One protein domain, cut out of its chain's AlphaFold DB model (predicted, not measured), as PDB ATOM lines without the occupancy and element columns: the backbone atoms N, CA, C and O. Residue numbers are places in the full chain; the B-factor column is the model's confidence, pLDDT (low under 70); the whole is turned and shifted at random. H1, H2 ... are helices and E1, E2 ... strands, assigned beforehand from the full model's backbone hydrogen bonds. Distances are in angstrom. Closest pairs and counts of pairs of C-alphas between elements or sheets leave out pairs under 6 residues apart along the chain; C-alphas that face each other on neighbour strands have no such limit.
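AT A GLANCE: This is residues 9 to 63 of the 67 residues of an uncharacterized protein of Blautia sp. aa_0143 (UniProt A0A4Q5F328). A small three-stranded sheet at one end and a two-stranded hairpin, E2 and E3, at the other are joined by residues 15 to 24 and by a returning stretch with the short helix H1; the hairpin's tip, residues 27 to 32, sticks out. The 55 printed residues run E1, E2, E3, H1, E4, E5, class mixed, with antiparallel sheets E1 - E4 - E5 and E2 - E3. The whole is loose, radius of gyration of the C-alphas 14.5 A, spanning 43 by 26 by 16 A.

HOW THE PARTS SIT: E1, residues 10 to 14, is antiparallel to E4, residues 51 to 55, at 139 degrees; N 11 and O 54 are 2.9 A apart. E2, residues 25 to 28, and E3, residues 31 to 34, form a hairpin at 164 degrees, with N 26 and O 33 at 2.9 A. H1, residues 39 to 45, has every O i to N i+4 pair within hydrogen-bond range and is not on the three-stranded sheet, with 0 pairs of C-alphas within 10 A. E4 and E5, residues 61 to 63, form a hairpin at 156 degrees, with N 53 and O 62 at 2.8 A.

IN THESE COORDINATES: E1 starts at C-alpha 10 (144.534, 149.831, 206.905) and measures 13.0 A; E4 measures 13.7 A. E5 ends at C-alpha 63 (150.300, 141.754, 200.670).

THE WHOLE: The farthest C-alphas, Lys 9 and Ser 30, are 44.2 A apart. The printed part has no cut and no long link; pLDDT is under 70 at residues 18 to 23 and 36 to 38.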
ATOM      1  N   LYS A   9     143.297 150.607 211.527       96.75
ATOM      2  CA  LYS A   9     142.819 150.829 210.156       96.75
ATOM      3  C   LYS A   9     143.958 150.591 209.163       96.75
ATOM      4  O   LYS A   9     145.121 150.905 209.436       96.75
ATOM      5  N   MET A  10     143.611 150.016 208.017       96.25
ATOM      6  CA  MET A  10     144.534 149.831 206.905       96.25
ATOM      7  C   MET A  10     144.073 150.606 205.677       96.25
ATOM      8  O   MET A  10     142.875 150.659 205.381       96.25
ATOM      9  N   ARG A  11     145.043 151.148 204.940       94.94
ATOM     10  CA  ARG A  11     144.865 151.804 203.642       94.94
ATOM     11  C   ARG A  11     145.408 150.916 202.527       94.94
ATOM     12  O   ARG A  11     146.472 150.322 202.686       94.94
ATOM     13  N   LYS A  12     144.675 150.819 201.416       92.88
ATOM     14  CA  LYS A  12     145.131 150.122 200.206       92.88
ATOM     15  C   LYS A  12     146.190 150.972 199.496       92.88
ATOM     16  O   LYS A  12     146.081 152.196 199.487       92.88
ATOM     17  N   GLY A  13     147.187 150.325 198.911       88.19
ATOM     18  CA  GLY A  13     148.240 150.955 198.123       88.19
ATOM     19  C   GLY A  13     148.861 149.979 197.124       88.19
ATOM     20  O   GLY A  13     148.386 148.853 196.969       88.19
ATOM     21  N   GLN A  14     149.918 150.437 196.457       82.25
ATOM     22  CA  GLN A  14     150.708 149.660 195.503       82.25
ATOM     23  C   GLN A  14     152.133 149.505 196.028       82.25
ATOM     24  O   GLN A  14     152.663 150.406 196.684       82.25
ATOM     25  N   LEU A  15     152.732 148.348 195.763       80.56
ATOM     26  CA  LEU A  15     154.160 148.145 195.960       80.56
ATOM     27  C   LEU A  15     154.889 148.503 194.672       80.56
ATOM     28  O   LEU A  15     154.418 148.213 193.579       80.56
ATOM     29  N   HIS A  16     156.052 149.119 194.829       75.38
ATOM     30  CA  HIS A  16     156.967 149.391 193.736       75.38
ATOM     31  C   HIS A  16     158.322 148.825 194.135       75.38
ATOM     32  O   HIS A  16     158.840 149.167 195.203       75.38
ATOM     33  N   ALA A  17     158.895 147.963 193.297       72.38
ATOM     34  CA  ALA A  17     160.293 147.593 193.435       72.38
ATOM     35  C   ALA A  17     161.168 148.853 193.370       72.38
ATOM     36  O   ALA A  17     160.997 149.708 192.501       72.38
ATOM     37  N   VAL A  18     162.111 148.963 194.300       67.38
ATOM     38  CA  VAL A  18     163.125 150.021 194.305       67.38
ATOM     39  C   VAL A  18     164.434 149.408 193.805       67.38
ATOM     40  O   VAL A  18     164.861 148.378 194.320       67.38
ATOM     41  N   GLY A  19     165.066 150.025 192.801       66.38
ATOM     42  CA  GLY A  19     166.282 149.520 192.145       66.38
ATOM     43  C   GLY A  19     166.043 149.055 190.702       66.38
ATOM     44  O   GLY A  19     165.002 149.340 190.121       66.38
ATOM     45  N   ALA A  20     167.005 148.336 190.109       63.00
ATOM     46  CA  ALA A  20     166.979 147.896 188.702       63.00
ATOM     47  C   ALA A  20     166.010 146.724 188.405       63.00
ATOM     48  O   ALA A  20     166.250 145.922 187.507       63.00
ATOM     49  N   GLY A  21     164.914 146.621 189.157       58.81
ATOM     50  CA  GLY A  21     163.708 145.891 188.769       58.81
ATOM     51  C   GLY A  21     163.735 144.359 188.745       58.81
ATOM     52  O   GLY A  21     162.690 143.781 188.985       58.81
ATOM     53  N   ALA A  22     164.829 143.649 188.477       58.69
ATOM     54  CA  ALA A  22     164.701 142.203 188.261       58.69
ATOM     55  C   ALA A  22     166.013 141.452 188.460       58.69
ATOM     56  O   ALA A  22     166.913 141.483 187.626       58.69
ATOM     57  N   GLY A  23     166.100 140.730 189.568       65.06
ATOM     58  CA  GLY A  23     167.166 139.771 189.790       65.06
ATOM     59  C   GLY A  23     166.949 139.073 191.113       65.06
ATOM     60  O   GLY A  23     167.593 139.418 192.098       65.06
ATOM     61  N   LEU A  24     166.017 138.116 191.155       71.44
ATOM     62  CA  LEU A  24     166.115 137.102 192.195       71.44
ATOM     63  C   LEU A  24     167.402 136.330 191.917       71.44
ATOM     64  O   LEU A  24     167.580 135.763 190.840       71.44
ATOM     65  N   GLU A  25     168.315 136.376 192.873       78.69
ATOM     66  CA  GLU A  25     169.572 135.645 192.822       78.69
ATOM     67  C   GLU A  25     169.504 134.507 193.833       78.69
ATOM     68  O   GLU A  25     169.237 134.731 195.016       78.69
ATOM     69  N   TRP A  26     169.760 133.286 193.365       79.69
ATOM     70  CA  TRP A  26     170.150 132.196 194.249       79.69
ATOM     71  C   TRP A  26     171.572 132.474 194.735       79.69
ATOM     72  O   TRP A  26     172.436 132.829 193.927       79.69
ATOM     73  N   LYS A  27     171.815 132.340 196.042       87.50
ATOM     74  CA  LYS A  27     173.138 132.514 196.652       87.50
ATOM     75  C   LYS A  27     173.457 131.324 197.546       87.50
ATOM     76  O   LYS A  27     172.741 131.085 198.515       87.50
ATOM     77  N   GLU A  28     174.552 130.636 197.243       91.31
ATOM     78  CA  GLU A  28     175.090 129.541 198.052       91.31
ATOM     79  C   GLU A  28     176.619 129.658 198.111       91.31
ATOM     80  O   GLU A  28     177.321 129.505 197.115       91.31
ATOM     81  N   GLY A  29     177.158 130.000 199.285       91.00
ATOM     82  CA  GLY A  29     178.589 130.275 199.441       91.00
ATOM     83  C   GLY A  29     179.065 131.415 198.531       91.00
ATOM     84  O   GLY A  29     178.569 132.538 198.629       91.00
ATOM     85  N   SER A  30     180.043 131.132 197.663       91.88
ATOM     86  CA  SER A  30     180.531 132.073 196.642       91.88
ATOM     87  C   SER A  30     179.793 131.971 195.303       91.88
ATOM     88  O   SER A  30     180.111 132.728 194.385       91.88
ATOM     89  N   GLU A  31     178.847 131.042 195.159       84.12
ATOM     90  CA  GLU A  31     178.049 130.899 193.947       84.12
ATOM     91  C   GLU A  31     176.861 131.864 193.958       84.12
ATOM     92  O   GLU A  31     176.172 132.054 194.968       84.12
ATOM     93  N   SER A  32     176.611 132.466 192.796       82.94
ATOM     94  CA  SER A  32     175.405 133.235 192.546       82.94
ATOM     95  C   SER A  32     174.859 132.932 191.160       82.94
ATOM     96  O   SER A  32     175.562 133.074 190.159       82.94
ATOM     97  N   LEU A  33     173.588 132.538 191.114       75.69
ATOM     98  CA  LEU A  33     172.859 132.276 189.880       75.69
ATOM     99  C   LEU A  33     171.689 133.245 189.792       75.69
ATOM    100  O   LEU A  33     170.875 133.351 190.713       75.69
ATOM    101  N   ARG A  34     171.593 133.956 188.672       73.81
ATOM    102  CA  ARG A  34     170.446 134.817 188.395       73.81
ATOM    103  C   ARG A  34     169.288 133.979 187.893       73.81
ATOM    104  O   ARG A  34     169.452 133.143 187.007       73.81
ATOM    105  N   LEU A  35     168.103 134.247 188.427       70.12
ATOM    106  CA  LEU A  35     166.876 133.725 187.860       70.12
ATOM    107  C   LEU A  35     166.685 134.342 186.466       70.12
ATOM    108  O   LEU A  35     166.471 135.548 186.333       70.12
ATOM    109  N   ASN A  36     166.772 133.512 185.429       64.38
ATOM    110  CA  ASN A  36     166.437 133.895 184.059       64.38
ATOM    111  C   ASN A  36     164.913 134.090 184.006       64.38
ATOM    112  O   ASN A  36     164.167 133.115 183.943       64.38
ATOM    113  N   THR A  37     164.440 135.325 184.178       65.38
ATOM    114  CA  THR A  37     163.031 135.590 184.499       65.38
ATOM    115  C   THR A  37     162.155 135.750 183.259       65.38
ATOM    116  O   THR A  37     162.478 136.487 182.332       65.38
ATOM    117  N   ASP A  38     161.002 135.082 183.293       69.56
ATOM    118  CA  ASP A  38     159.812 135.434 182.520       69.56
ATOM    119  C   ASP A  38     159.373 136.877 182.883       69.56
ATOM    120  O   ASP A  38     159.303 137.193 184.080       69.56
ATOM    121  N   PRO A  39     159.077 137.762 181.908       70.88
ATOM    122  CA  PRO A  39     158.632 139.134 182.167       70.88
ATOM    123  C   PRO A  39     157.415 139.251 183.092       70.88
ATOM    124  O   PRO A  39     157.351 140.175 183.906       70.88
ATOM    125  N   GLU A  40     156.455 138.327 183.007       72.56
ATOM    126  CA  GLU A  40     155.275 138.322 183.871       72.56
ATOM    127  C   GLU A  40     155.653 137.979 185.316       72.56
ATOM    128  O   GLU A  40     155.187 138.621 186.263       72.56
ATOM    129  N   LEU A  41     156.546 137.007 185.496       73.00
ATOM    130  CA  LEU A  41     157.059 136.640 186.813       73.00
ATOM    131  C   LEU A  41     157.862 137.789 187.439       73.00
ATOM    132  O   LEU A  41     157.679 138.097 188.619       73.00
ATOM    133  N   ALA A  42     158.705 138.459 186.648       73.19
ATOM    134  CA  ALA A  42     159.473 139.621 187.089       73.19
ATOM    135  C   ALA A  42     158.564 140.780 187.520       73.19
ATOM    136  O   ALA A  42     158.789 141.375 188.577       73.19
ATOM    137  N   ALA A  43     157.511 141.065 186.749       71.44
ATOM    138  CA  ALA A  43     156.524 142.083 187.093       71.44
ATOM    139  C   ALA A  43     155.845 141.760 188.434       71.44
ATOM    140  O   ALA A  43     155.847 142.595 189.341       71.44
ATOM    141  N   ARG A  44     155.367 140.520 188.614       74.06
ATOM    142  CA  ARG A  44     154.726 140.073 189.865       74.06
ATOM    143  C   ARG A  44     155.661 140.201 191.073       74.06
ATOM    144  O   ARG A  44     155.270 140.781 192.083       74.06
ATOM    145  N   ILE A  45     156.906 139.722 190.979       73.06
ATOM    146  CA  ILE A  45     157.905 139.843 192.064       73.06
ATOM    147  C   ILE A  45     158.216 141.312 192.373       73.06
ATOM    148  O   ILE A  45     158.431 141.673 193.530       73.06
ATOM    149  N   SER A  46     158.189 142.172 191.356       73.00
ATOM    150  CA  SER A  46     158.417 143.613 191.508       73.00
ATOM    151  C   SER A  46     157.263 144.357 192.187       73.00
ATOM    152  O   SER A  46     157.333 145.576 192.361       73.00
ATOM    153  N   GLY A  47     156.207 143.643 192.580       72.19
ATOM    154  CA  GLY A  47     155.015 144.222 193.178       72.19
ATOM    155  C   GLY A  47     153.976 144.682 192.159       72.19
ATOM    156  O   GLY A  47     152.950 145.223 192.579       72.19
ATOM    157  N   ASP A  48     154.187 144.450 190.855       72.62
ATOM    158  CA  ASP A  48     153.163 144.735 189.853       72.62
ATOM    159  C   ASP A  48     151.941 143.849 190.114       72.62
ATOM    160  O   ASP A  48     152.051 142.644 190.351       72.62
ATOM    161  N   ARG A  49     150.761 144.473 190.105       71.56
ATOM    162  CA  ARG A  49     149.457 143.838 190.373       71.56
ATOM    163  C   ARG A  49     149.289 143.198 191.761       71.56
ATOM    164  O   ARG A  49     148.249 142.591 192.003       71.56
ATOM    165  N   ILE A  50     150.221 143.377 192.703       78.88
ATOM    166  CA  ILE A  50     150.033 142.916 194.088       78.88
ATOM    167  C   ILE A  50     149.227 143.957 194.872       78.88
ATOM    168  O   ILE A  50     149.676 145.081 195.107       78.88
ATOM    169  N   ALA A  51     148.033 143.574 195.331       84.44
ATOM    170  CA  ALA A  51     147.272 144.395 196.263       84.44
ATOM    171  C   ALA A  51     147.991 144.448 197.619       84.44
ATOM    172  O   ALA A  51     148.163 143.428 198.289       84.44
ATOM    173  N   ALA A  52     148.376 145.650 198.047       89.81
ATOM    174  CA  ALA A  52     149.043 145.864 199.322       89.81
ATOM    175  C   ALA A  52     148.223 146.767 200.246       89.81
ATOM    176  O   ALA A  52     147.489 147.658 199.809       89.81
ATOM    177  N   TYR A  53     148.374 146.546 201.548       93.12
ATOM    178  CA  TYR A  53     147.678 147.282 202.593       93.12
ATOM    179  C   TYR A  53     148.669 147.731 203.659       93.12
ATOM    180  O   TYR A  53     149.384 146.913 204.233       93.12
ATOM    181  N   ASN A  54     148.697 149.023 203.967       95.25
ATOM    182  CA  ASN A  54     149.542 149.593 205.012       95.25
ATOM    183  C   ASN A  54     148.692 149.941 206.240       95.25
ATOM    184  O   ASN A  54     147.629 150.544 206.101       95.25
ATOM    185  N   CYS A  55     149.139 149.562 207.438       96.56
ATOM    186  CA  CYS A  55     148.477 149.956 208.679       96.56
ATOM    187  C   CYS A  55     148.880 151.378 209.082       96.56
ATOM    188  O   CYS A  55     150.070 151.676 209.200       96.56
ATOM    189  N   ASP A  56     147.897 152.232 209.366       95.25
ATOM    190  CA  ASP A  56     148.158 153.627 209.738       95.25
ATOM    191  C   ASP A  56     148.838 153.748 211.112       95.25
ATOM    192  O   ASP A  56     149.629 154.663 211.319       95.25
ATOM    193  N   PHE A  57     148.589 152.789 212.013       96.06
ATOM    194  CA  PHE A  57     149.123 152.785 213.376       96.06
ATOM    195  C   PHE A  57     150.509 152.131 213.467       96.06
ATOM    196  O   PHE A  57     151.503 152.805 213.714       96.06
ATOM    197  N   CYS A  58     150.612 150.819 213.224       96.56
ATOM    198  CA  CYS A  58     151.870 150.082 213.412       96.56
ATOM    199  C   CYS A  58     152.780 150.059 212.175       96.56
ATOM    200  O   CYS A  58     153.817 149.399 212.194       96.56
ATOM    201  N   ARG A  59     152.377 150.730 211.087       95.00
ATOM    202  CA  ARG A  59     153.143 150.916 209.840       95.00
ATOM    203  C   ARG A  59     153.493 149.645 209.060       95.00
ATOM    204  O   ARG A  59     154.092 149.751 207.993       95.00
ATOM    205  N   LYS A  60     153.066 148.464 209.520       95.06
ATOM    206  CA  LYS A  60     153.235 147.194 208.801       95.06
ATOM    207  C   LYS A  60     152.512 147.212 207.452       95.06
ATOM    208  O   LYS A  60     151.454 147.834 207.314       95.06
ATOM    209  N   ILE A  61     153.084 146.512 206.477       92.56
ATOM    210  CA  ILE A  61     152.502 146.283 205.153       92.56
ATOM    211  C   ILE A  61     152.106 144.809 205.050       92.56
ATOM    212  O   ILE A  61     152.857 143.940 205.481       92.56
ATOM    213  N   ILE A  62     150.928 144.543 204.492       91.12
ATOM    214  CA  ILE A  62     150.433 143.199 204.190       91.12
ATOM    215  C   ILE A  62     150.134 143.134 202.704       91.12
ATOM    216  O   ILE A  62     149.503 144.040 202.159       91.12
ATOM    217  N   VAL A  63     150.584 142.061 202.069       88.00
ATOM    218  CA  VAL A  63     150.300 141.754 200.670       88.00
ATOM    219  C   VAL A  63     149.196 140.711 200.598       88.00
ATOM    220  O   VAL A  63     149.200 139.745 201.361       88.00
TER     221      VAL A  63